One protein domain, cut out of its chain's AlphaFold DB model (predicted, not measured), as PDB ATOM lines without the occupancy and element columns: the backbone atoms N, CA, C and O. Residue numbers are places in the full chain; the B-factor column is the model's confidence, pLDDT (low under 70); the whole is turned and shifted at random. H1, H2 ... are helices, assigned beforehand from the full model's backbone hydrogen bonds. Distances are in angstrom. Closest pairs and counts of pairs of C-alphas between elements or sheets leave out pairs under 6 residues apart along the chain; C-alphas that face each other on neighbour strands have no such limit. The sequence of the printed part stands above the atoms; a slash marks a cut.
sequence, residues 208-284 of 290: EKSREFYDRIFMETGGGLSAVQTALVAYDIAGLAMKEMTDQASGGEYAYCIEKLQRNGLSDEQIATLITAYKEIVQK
ATOM      1  N   GLU A 208      -3.525  31.792   5.525       70.56
ATOM      2  CA  GLU A 208      -2.632  32.511   6.453       70.56
ATOM      3  C   GLU A 208      -2.096  31.553   7.514       70.56
ATOM      4  O   GLU A 208      -0.889  31.456   7.703       70.56
ATOM      5  N   LYS A 209      -2.989  30.782   8.145       77.38
ATOM      6  CA  LYS A 209      -2.627  29.813   9.185       77.38
ATOM      7  C   LYS A 209      -1.801  28.656   8.628       77.38
ATOM      8  O   LYS A 209      -0.809  28.267   9.239       77.38
ATOM      9  N   SER A 210      -2.171  28.123   7.459       70.69
ATOM     10  CA  SER A 210      -1.406  27.041   6.831       70.69
ATOM     11  C   SER A 210      -0.029  27.524   6.377       70.69
ATOM     12  O   SER A 210       0.954  26.829   6.597       70.69
ATOM     13  N   ARG A 211       0.073  28.726   5.796       76.19
ATOM     14  CA  ARG A 211       1.341  29.340   5.381       76.19
ATOM     15  C   ARG A 211       2.213  29.659   6.592       76.19
ATOM     16  O   ARG A 211       3.374  29.281   6.588       76.19
ATOM     17  N   GLU A 212       1.637  30.238   7.650       84.44
ATOM     18  CA  GLU A 212       2.325  30.463   8.930       84.44
ATOM     19  C   GLU A 212       2.873  29.138   9.481       84.44
ATOM     20  O   GLU A 212       4.014  29.086   9.932       84.44
ATOM     21  N   PHE A 213       2.114  28.043   9.386       88.19
ATOM     22  CA  PHE A 213       2.570  26.737   9.857       88.19
ATOM     23  C   PHE A 213       3.657  26.110   8.968       88.19
ATOM     24  O   PHE A 213       4.654  25.607   9.487       88.19
ATOM     25  N   TYR A 214       3.534  26.198   7.642       77.88
ATOM     26  CA  TYR A 214       4.587  25.759   6.722       77.88
ATOM     27  C   TYR A 214       5.883  26.559   6.902       77.88
ATOM     28  O   TYR A 214       6.963  25.968   6.883       77.88
ATOM     29  N   ASP A 215       5.794  27.863   7.173       81.81
ATOM     30  CA  ASP A 215       6.952  28.694   7.510       81.81
ATOM     31  C   ASP A 215       7.616  28.219   8.812       81.81
ATOM     32  O   ASP A 215       8.844  28.153   8.894       81.81
ATOM     33  N   ARG A 216       6.833  27.821   9.827       88.44
ATOM     34  CA  ARG A 216       7.374  27.231  11.067       88.44
ATOM     35  C   ARG A 216       8.108  25.921  10.800       88.44
ATOM     36  O   ARG A 216       9.215  25.757  11.303       88.44
ATOM     37  N   ILE A 217       7.546  25.033   9.979       83.12
ATOM     38  CA  ILE A 217       8.203  23.775   9.586       83.12
ATOM     39  C   ILE A 217       9.505  24.063   8.837       83.12
ATOM     40  O   ILE A 217      10.536  23.460   9.134       83.12
ATOM     41  N   PHE A 218       9.489  25.007   7.896       81.81
ATOM     42  CA  PHE A 218      10.678  25.397   7.145       81.81
ATOM     43  C   PHE A 218      11.785  25.925   8.067       81.81
ATOM     44  O   PHE A 218      12.935  25.502   7.953       81.81
ATOM     45  N   MET A 219      11.438  26.810   9.007       89.69
ATOM     46  CA  MET A 219      12.384  27.370   9.974       89.69
ATOM     47  C   MET A 219      12.961  26.298  10.900       89.69
ATOM     48  O   MET A 219      14.170  26.275  11.117       89.69
ATOM     49  N   GLU A 220      12.117  25.396  11.402       91.19
ATOM     50  CA  GLU A 220      12.527  24.349  12.340       91.19
ATOM     51  C   GLU A 220      13.422  23.294  11.676       91.19
ATOM     52  O   GLU A 220      14.347  22.768  12.291       91.19
ATOM     53  N   THR A 221      13.184  23.005  10.395       84.38
ATOM     54  CA  THR A 221      13.917  21.983   9.625       84.38
ATOM     55  C   THR A 221      15.066  22.558   8.793       84.38
ATOM     56  O   THR A 221      15.757  21.820   8.089       84.38
ATOM     57  N   GLY A 222      15.270  23.879   8.834       84.12
ATOM     58  CA  GLY A 222      16.261  24.582   8.016       84.12
ATOM     59  C   GLY A 222      16.025  24.447   6.505       84.12
ATOM     60  O   GLY A 222      16.975  24.566   5.732       84.12
ATOM     61  N   GLY A 223      14.792  24.150   6.085       77.44
ATOM     62  CA  GLY A 223      14.432  23.911   4.686       77.44
ATOM     63  C   GLY A 223      14.988  22.615   4.089       77.44
ATOM     64  O   GLY A 223      15.055  22.491   2.868       77.44
ATOM     65  N   GLY A 224      15.416  21.659   4.921       75.75
ATOM     66  CA  GLY A 224      15.995  20.389   4.466       75.75
ATOM     67  C   GLY A 224      14.986  19.374   3.916       75.75
ATOM     68  O   GLY A 224      15.395  18.361   3.350       75.75
ATOM     69  N   LEU A 225      13.685  19.629   4.080       76.00
ATOM     70  CA  LEU A 225      12.609  18.748   3.629       76.00
ATOM     71  C   LEU A 225      12.178  19.070   2.195       76.00
ATOM     72  O   LEU A 225      12.074  20.231   1.801       76.00
ATOM     73  N   SER A 226      11.848  18.034   1.422       73.06
ATOM     74  CA  SER A 226      11.134  18.208   0.154       73.06
ATOM     75  C   SER A 226       9.709  18.729   0.387       73.06
ATOM     76  O   SER A 226       9.190  18.686   1.505       73.06
ATOM     77  N   ALA A 227       9.031  19.180  -0.673       60.06
ATOM     78  CA  ALA A 227       7.634  19.614  -0.582       60.06
ATOM     79  C   ALA A 227       6.707  18.499  -0.052       60.06
ATOM     80  O   ALA A 227       5.886  18.747   0.829       60.06
ATOM     81  N   VAL A 228       6.901  17.258  -0.516       64.19
ATOM     82  CA  VAL A 228       6.129  16.082  -0.072       64.19
ATOM     83  C   VAL A 228       6.402  15.769   1.400       64.19
ATOM     84  O   VAL A 228       5.473  15.582   2.182       64.19
ATOM     85  N   GLN A 229       7.672  15.777   1.815       69.25
ATOM     86  CA  GLN A 229       8.036  15.558   3.219       69.25
ATOM     87  C   GLN A 229       7.474  16.652   4.126       69.25
ATOM     88  O   GLN A 229       6.976  16.361   5.208       69.25
ATOM     89  N   THR A 230       7.506  17.902   3.668       73.50
ATOM     90  CA  THR A 230       6.955  19.055   4.386       73.50
ATOM     91  C   THR A 230       5.446  18.912   4.592       73.50
ATOM     92  O   THR A 230       4.951  19.168   5.688       73.50
ATOM     93  N   ALA A 231       4.710  18.455   3.574       68.88
ATOM     94  CA  ALA A 231       3.276  18.198   3.682       68.88
ATOM     95  C   ALA A 231       2.955  17.052   4.657       68.88
ATOM     96  O   ALA A 231       2.080  17.207   5.508       68.88
ATOM     97  N   LEU A 232       3.695  15.939   4.590       71.06
ATOM     98  CA  LEU A 232       3.518  14.804   5.505       71.06
ATOM     99  C   LEU A 232       3.837  15.177   6.958       71.06
ATOM    100  O   LEU A 232       3.081  14.826   7.860       71.06
ATOM    101  N   VAL A 233       4.913  15.938   7.181       79.25
ATOM    102  CA  VAL A 233       5.262  16.466   8.508       79.25
ATOM    103  C   VAL A 233       4.162  17.388   9.029       79.25
ATOM    104  O   VAL A 233       3.756  17.246  10.179       79.25
ATOM    105  N   ALA A 234       3.637  18.291   8.196       75.75
ATOM    106  CA  ALA A 234       2.535  19.167   8.590       75.75
ATOM    107  C   ALA A 234       1.297  18.367   9.024       75.75
ATOM    108  O   ALA A 234       0.711  18.664  10.063       75.75
ATOM    109  N   TYR A 235       0.937  17.332   8.262       76.00
ATOM    110  CA  TYR A 235      -0.191  16.455   8.564       76.00
ATOM    111  C   TYR A 235      -0.011  15.706   9.892       76.00
ATOM    112  O   TYR A 235      -0.876  15.774  10.767       76.00
ATOM    113  N   ASP A 236       1.126  15.029  10.072       79.00
ATOM    114  CA  ASP A 236       1.383  14.216  11.264       79.00
ATOM    115  C   ASP A 236       1.478  15.096  12.532       79.00
ATOM    116  O   ASP A 236       0.941  14.731  13.579       79.00
ATOM    117  N   ILE A 237       2.079  16.293  12.442       88.31
ATOM    118  CA  ILE A 237       2.110  17.260  13.554       88.31
ATOM    119  C   ILE A 237       0.709  17.786  13.883       88.31
ATOM    120  O   ILE A 237       0.355  17.861  15.061       88.31
ATOM    121  N   ALA A 238      -0.095  18.142  12.877       77.44
ATOM    122  CA  ALA A 238      -1.466  18.602  13.092       77.44
ATOM    123  C   ALA A 238      -2.306  17.526  13.801       77.44
ATOM    124  O   ALA A 238      -3.007  17.825  14.769       77.44
ATOM    125  N   GLY A 239      -2.173  16.262  13.381       70.94
ATOM    126  CA  GLY A 239      -2.832  15.122  14.019       70.94
ATOM    127  C   GLY A 239      -2.416  14.926  15.480       70.94
ATOM    128  O   GLY A 239      -3.276  14.749  16.345       70.94
ATOM    129  N   LEU A 240      -1.115  15.011  15.784       81.19
ATOM    130  CA  LEU A 240      -0.610  14.938  17.163       81.19
ATOM    131  C   LEU A 240      -1.126  16.100  18.020       81.19
ATOM    132  O   LEU A 240      -1.608  15.887  19.131       81.19
ATOM    133  N   ALA A 241      -1.088  17.323  17.491       82.88
ATOM    134  CA  ALA A 241      -1.543  18.508  18.201       82.88
ATOM    135  C   ALA A 241      -3.039  18.456  18.528       82.88
ATOM    136  O   ALA A 241      -3.421  18.817  19.641       82.88
ATOM    137  N   MET A 242      -3.871  17.978  17.596       76.38
ATOM    138  CA  MET A 242      -5.303  17.773  17.828       76.38
ATOM    139  C   MET A 242      -5.548  16.729  18.919       76.38
ATOM    140  O   MET A 242      -6.301  17.006  19.848       76.38
ATOM    141  N   LYS A 243      -4.844  15.588  18.877       79.81
ATOM    142  CA  LYS A 243      -4.911  14.557  19.930       79.81
ATOM    143  C   LYS A 243      -4.517  15.109  21.306       79.81
ATOM    144  O   LYS A 243      -5.133  14.763  22.308       79.81
ATOM    145  N   GLU A 244      -3.527  15.999  21.375       84.44
ATOM    146  CA  GLU A 244      -3.178  16.683  22.626       84.44
ATOM    147  C   GLU A 244      -4.188  17.752  23.065       84.44
ATOM    148  O   GLU A 244      -4.257  18.054  24.253       84.44
ATOM    149  N   MET A 245      -4.955  18.353  22.152       74.88
ATOM    150  CA  MET A 245      -6.034  19.278  22.521       74.88
ATOM    151  C   MET A 245      -7.286  18.557  23.037       74.88
ATOM    152  O   MET A 245      -8.067  19.166  23.763       74.88
ATOM    153  N   THR A 246      -7.483  17.290  22.663       72.06
ATOM    154  CA  THR A 246      -8.663  16.481  23.011       72.06
ATOM    155  C   THR A 246      -8.405  15.461  24.126       72.06
ATOM    156  O   THR A 246      -9.192  14.533  24.295       72.06
ATOM    157  N   ASP A 247      -7.313  15.605  24.889       71.06
ATOM    158  CA  ASP A 247      -6.869  14.664  25.938       71.06
ATOM    159  C   ASP A 247      -6.657  13.209  25.444       71.06
ATOM    160  O   ASP A 247      -6.624  12.257  26.223       71.06
ATOM    161  N   GLN A 248      -6.439  13.026  24.138       66.94
ATOM    162  CA  GLN A 248      -6.182  11.743  23.468       66.94
ATOM    163  C   GLN A 248      -4.688  11.520  23.164       66.94
ATOM    164  O   GLN A 248      -4.320  10.710  22.312       66.94
ATOM    165  N   ALA A 249      -3.798  12.216  23.874       72.00
ATOM    166  CA  ALA A 249      -2.345  12.152  23.704       72.00
ATOM    167  C   ALA A 249      -1.699  10.903  24.329       72.00
ATOM    168  O   ALA A 249      -0.729  10.990  25.081       72.00
ATOM    169  N   SER A 250      -2.257   9.719  24.075       67.31
ATOM    170  CA  SER A 250      -1.684   8.465  24.565       67.31
ATOM    171  C   SER A 250      -2.012   7.281  23.655       67.31
ATOM    172  O   SER A 250      -2.982   7.298  22.902       67.31
ATOM    173  N   GLY A 251      -1.181   6.237  23.721       69.94
ATOM    174  CA  GLY A 251      -1.387   4.981  22.996       69.94
ATOM    175  C   GLY A 251      -0.506   4.798  21.756       69.94
ATOM    176  O   GLY A 251       0.336   5.628  21.415       69.94
ATOM    177  N   GLY A 252      -0.687   3.653  21.092       63.53
ATOM    178  CA  GLY A 252       0.206   3.188  20.024       63.53
ATOM    179  C   GLY A 252       0.226   4.065  18.770       63.53
ATOM    180  O   GLY A 252       1.279   4.223  18.167       63.53
ATOM    181  N   GLU A 253      -0.894   4.688  18.398       61.69
ATOM    182  CA  GLU A 253      -0.937   5.592  17.238       61.69
ATOM    183  C   GLU A 253      -0.171   6.892  17.473       61.69
ATOM    184  O   GLU A 253       0.480   7.401  16.566       61.69
ATOM    185  N   TYR A 254      -0.238   7.427  18.694       71.56
ATOM    186  CA  TYR A 254       0.509   8.620  19.076       71.56
ATOM    187  C   TYR A 254       2.020   8.355  18.983       71.56
ATOM    188  O   TYR A 254       2.757   9.122  18.368       71.56
ATOM    189  N   ALA A 255       2.465   7.204  19.500       73.06
ATOM    190  CA  ALA A 255       3.852   6.757  19.380       73.06
ATOM    191  C   ALA A 255       4.266   6.492  17.918       73.06
ATOM    192  O   ALA A 255       5.358   6.883  17.512       73.06
ATOM    193  N   TYR A 256       3.387   5.889  17.114       72.88
ATOM    194  CA  TYR A 256       3.638   5.624  15.695       72.88
ATOM    195  C   TYR A 256       3.826   6.911  14.878       72.88
ATOM    196  O   TYR A 256       4.755   7.004  14.075       72.88
ATOM    197  N   CYS A 257       2.990   7.930  15.101       70.62
ATOM    198  CA  CYS A 257       3.131   9.231  14.439       70.62
ATOM    199  C   CYS A 257       4.452   9.924  14.812       70.62
ATOM    200  O   CYS A 257       5.114  10.478  13.935       70.62
ATOM    201  N   ILE A 258       4.878   9.840  16.078       85.44
ATOM    202  CA  ILE A 258       6.196  10.338  16.506       85.44
ATOM    203  C   ILE A 258       7.318   9.590  15.777       85.44
ATOM    204  O   ILE A 258       8.202  10.225  15.204       85.44
ATOM    205  N   GLU A 259       7.267   8.257  15.719       81.81
ATOM    206  CA  GLU A 259       8.284   7.455  15.027       81.81
ATOM    207  C   GLU A 259       8.359   7.795  13.526       81.81
ATOM    208  O   GLU A 259       9.442   7.908  12.947       81.81
ATOM    209  N   LYS A 260       7.210   8.010  12.876       79.88
ATOM    210  CA  LYS A 260       7.136   8.403  11.462       79.88
ATOM    211  C   LYS A 260       7.788   9.767  11.213       79.88
ATOM    212  O   LYS A 260       8.534   9.920  10.246       79.88
ATOM    213  N   LEU A 261       7.568  10.737  12.100       84.94
ATOM    214  CA  LEU A 261       8.221  12.049  12.044       84.94
ATOM    215  C   LEU A 261       9.738  11.941  12.261       84.94
ATOM    216  O   LEU A 261      10.509  12.559  11.525       84.94
ATOM    217  N   GLN A 262      10.178  11.091  13.189       87.75
ATOM    218  CA  GLN A 262      11.600  10.816  13.415       87.75
ATOM    219  C   GLN A 262      12.273  10.170  12.197       87.75
ATOM    220  O   GLN A 262      13.399  10.526  11.846       87.75
ATOM    221  N   ARG A 263      11.581   9.269  11.485       77.12
ATOM    222  CA  ARG A 263      12.074   8.691  10.218       77.12
ATOM    223  C   ARG A 263      12.249   9.737   9.115       77.12
ATOM    224  O   ARG A 263      13.111   9.562   8.258       77.12
ATOM    225  N   ASN A 264      11.489  10.832   9.163       76.62
ATOM    226  CA  ASN A 264      11.672  11.999   8.294       76.62
ATOM    227  C   ASN A 264      12.793  12.945   8.767       76.62
ATOM    228  O   ASN A 264      13.015  13.986   8.152       76.62
ATOM    229  N   GLY A 265      13.528  12.577   9.821       82.62
ATOM    230  CA  GLY A 265      14.709  13.292  10.302       82.62
ATOM    231  C   GLY A 265      14.431  14.359  11.360       82.62
ATOM    232  O   GLY A 265      15.340  15.128  11.662       82.62
ATOM    233  N   LEU A 266      13.216  14.419  11.916       92.31
ATOM    234  CA  LEU A 266      12.888  15.351  12.996       92.31
ATOM    235  C   LEU A 266      13.324  14.794  14.358       92.31
ATOM    236  O   LEU A 266      13.147  13.613  14.648       92.31
ATOM    237  N   SER A 267      13.862  15.658  15.215       93.25
ATOM    238  CA  SER A 267      14.110  15.338  16.621       93.25
ATOM    239  C   SER A 267      12.842  15.488  17.468       93.25
ATOM    240  O   SER A 267      11.911  16.202  17.094       93.25
ATOM    241  N   ASP A 268      12.831  14.880  18.654       92.94
ATOM    242  CA  ASP A 268      11.730  15.027  19.618       92.94
ATOM    243  C   ASP A 268      11.456  16.496  19.975       92.94
ATOM    244  O   ASP A 268      10.306  16.906  20.125       92.94
ATOM    245  N   GLU A 269      12.512  17.306  20.068       95.38
ATOM    246  CA  GLU A 269      12.417  18.735  20.373       95.38
ATOM    247  C   GLU A 269      11.761  19.518  19.226       95.38
ATOM    248  O   GLU A 269      10.895  20.363  19.471       95.38
ATOM    249  N   GLN A 270      12.096  19.187  17.974       94.69
ATOM    250  CA  GLN A 270      11.463  19.780  16.793       94.69
ATOM    251  C   GLN A 270       9.983  19.386  16.709       94.69
ATOM    252  O   GLN A 270       9.130  20.237  16.462       94.69
ATOM    253  N   ILE A 271       9.658  18.114  16.968       94.81
ATOM    254  CA  ILE A 271       8.274  17.613  16.975       94.81
ATOM    255  C   ILE A 271       7.443  18.358  18.028       94.81
ATOM    256  O   ILE A 271       6.395  18.915  17.700       94.81
ATOM    257  N   ALA A 272       7.926  18.446  19.270       94.56
ATOM    258  CA  ALA A 272       7.228  19.145  20.349       94.56
ATOM    259  C   ALA A 272       7.038  20.648  20.059       94.56
ATOM    260  O   ALA A 272       5.974  21.220  20.328       94.56
ATOM    261  N   THR A 273       8.053  21.289  19.472       95.31
ATOM    262  CA  THR A 273       8.005  22.704  19.081       95.31
ATOM    263  C   THR A 273       6.958  22.946  17.997       95.31
ATOM    264  O   THR A 273       6.152  23.870  18.108       95.31
ATOM    265  N   LEU A 274       6.910  22.088  16.974       94.75
ATOM    266  CA  LEU A 274       5.945  22.199  15.883       94.75
ATOM    267  C   LEU A 274       4.511  21.897  16.336       94.75
ATOM    268  O   LEU A 274       3.595  22.597  15.907       94.75
ATOM    269  N   ILE A 275       4.313  20.933  17.242       92.88
ATOM    270  CA  ILE A 275       3.011  20.685  17.878       92.88
ATOM    271  C   ILE A 275       2.534  21.948  18.596       92.88
ATOM    272  O   ILE A 275       1.419  22.413  18.365       92.88
ATOM    273  N   THR A 276       3.392  22.544  19.426       94.69
ATOM    274  CA  THR A 276       3.066  23.773  20.161       94.69
ATOM    275  C   THR A 276       2.721  24.915  19.205       94.69
ATOM    276  O   THR A 276       1.679  25.555  19.362       94.69
ATOM    277  N   ALA A 277       3.535  25.123  18.166       90.69
ATOM    278  CA  ALA A 277       3.304  26.154  17.161       90.69
ATOM    279  C   ALA A 277       1.965  25.960  16.429       90.69
ATOM    280  O   ALA A 277       1.224  26.925  16.242       90.69
ATOM    281  N   TYR A 278       1.619  24.724  16.057       88.06
ATOM    282  CA  TYR A 278       0.326  24.424  15.442       88.06
ATOM    283  C   TYR A 278      -0.834  24.812  16.366       88.06
ATOM    284  O   TYR A 278      -1.771  25.488  15.938       88.06
ATOM    285  N   LYS A 279      -0.753  24.446  17.653       87.81
ATOM    286  CA  LYS A 279      -1.796  24.786  18.627       87.81
ATOM    287  C   LYS A 279      -2.002  26.291  18.752       87.81
ATOM    288  O   LYS A 279      -3.142  26.750  18.725       87.81
ATOM    289  N   GLU A 280      -0.913  27.050  18.841       90.44
ATOM    290  CA  GLU A 280      -0.952  28.512  18.917       90.44
ATOM    291  C   GLU A 280      -1.607  29.134  17.679       90.44
ATOM    292  O   GLU A 280      -2.449  30.021  17.810       90.44
ATOM    293  N   ILE A 281      -1.264  28.654  16.477       83.94
ATOM    294  CA  ILE A 281      -1.810  29.152  15.206       83.94
ATOM    295  C   ILE A 281      -3.318  28.879  15.112       83.94
ATOM    296  O   ILE A 281      -4.098  29.763  14.736       83.94
ATOM    297  N   VAL A 282      -3.753  27.669  15.470       78.81
ATOM    298  CA  VAL A 282      -5.168  27.280  15.408       78.81
ATOM    299  C   VAL A 282      -5.995  28.056  16.433       78.81
ATOM    300  O   VAL A 282      -7.033  28.607  16.064       78.81
ATOM    301  N   GLN A 283      -5.507  28.185  17.671       78.25
ATOM    302  CA  GLN A 283      -6.205  28.866  18.772       78.25
ATOM    303  C   GLN A 283      -6.139  30.402  18.702       78.25
ATOM    304  O   GLN A 283      -6.837  31.083  19.457       78.25
ATOM    305  N   LYS A 284      -5.329  30.970  17.800       76.81
ATOM    306  CA  LYS A 284      -5.220  32.417  17.591       76.81
ATOM    307  C   LYS A 284      -6.588  32.996  17.193       76.81
ATOM    308  O   LYS A 284      -7.140  32.573  16.166       76.81
TER     309      LYS A 284
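Overview. This is residues 208 to 284 of the 290 residues of an uncharacterized protein of Candidatus Saccharibacteria bacterium oral taxon 488 (UniProt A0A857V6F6). H1 and H4 lie side by side, running opposite ways, and H2 crosses both of them. H3 folds back beside H2 as a hairpin. The printed part has 77 residues with four named helices, H1 to H4 in chain order, and no named strand: all helix. It is compact, with a radius of gyration of the C-alphas of 11.6 A and spans of 31 by 30 by 19 A.

Along the chain. H1, residues 208 to 221, begins at C-alpha 208 (-2.632, 32.511, 6.453). H2, residues 227 to 245, is 26.8 A long. H3 is residues 252 to 263. H4, residues 268 to 283, is 22.7 A long and ends at C-alpha 283 (-6.205, 28.866, 18.772).

Arrangement. H1 and H4 touch, the closest C-alphas being Lys 209 and Ile 281, 6.1 A, at a shallow tilt of 13 degrees. H2 touches H4 with residues 237 to 245 alone, closest C-alphas Ala 241 and Ile 275, 5.1 A, only just about perpendicular at 72 degrees. H1 and H3 are apart. In each helix every O i to N i+4 pair is within hydrogen-bond range.

Size, cuts and confidence. The printed part has no cut and no long link. Residues 227 to 229, 231, 248 and 250 to 253 are under pLDDT 70.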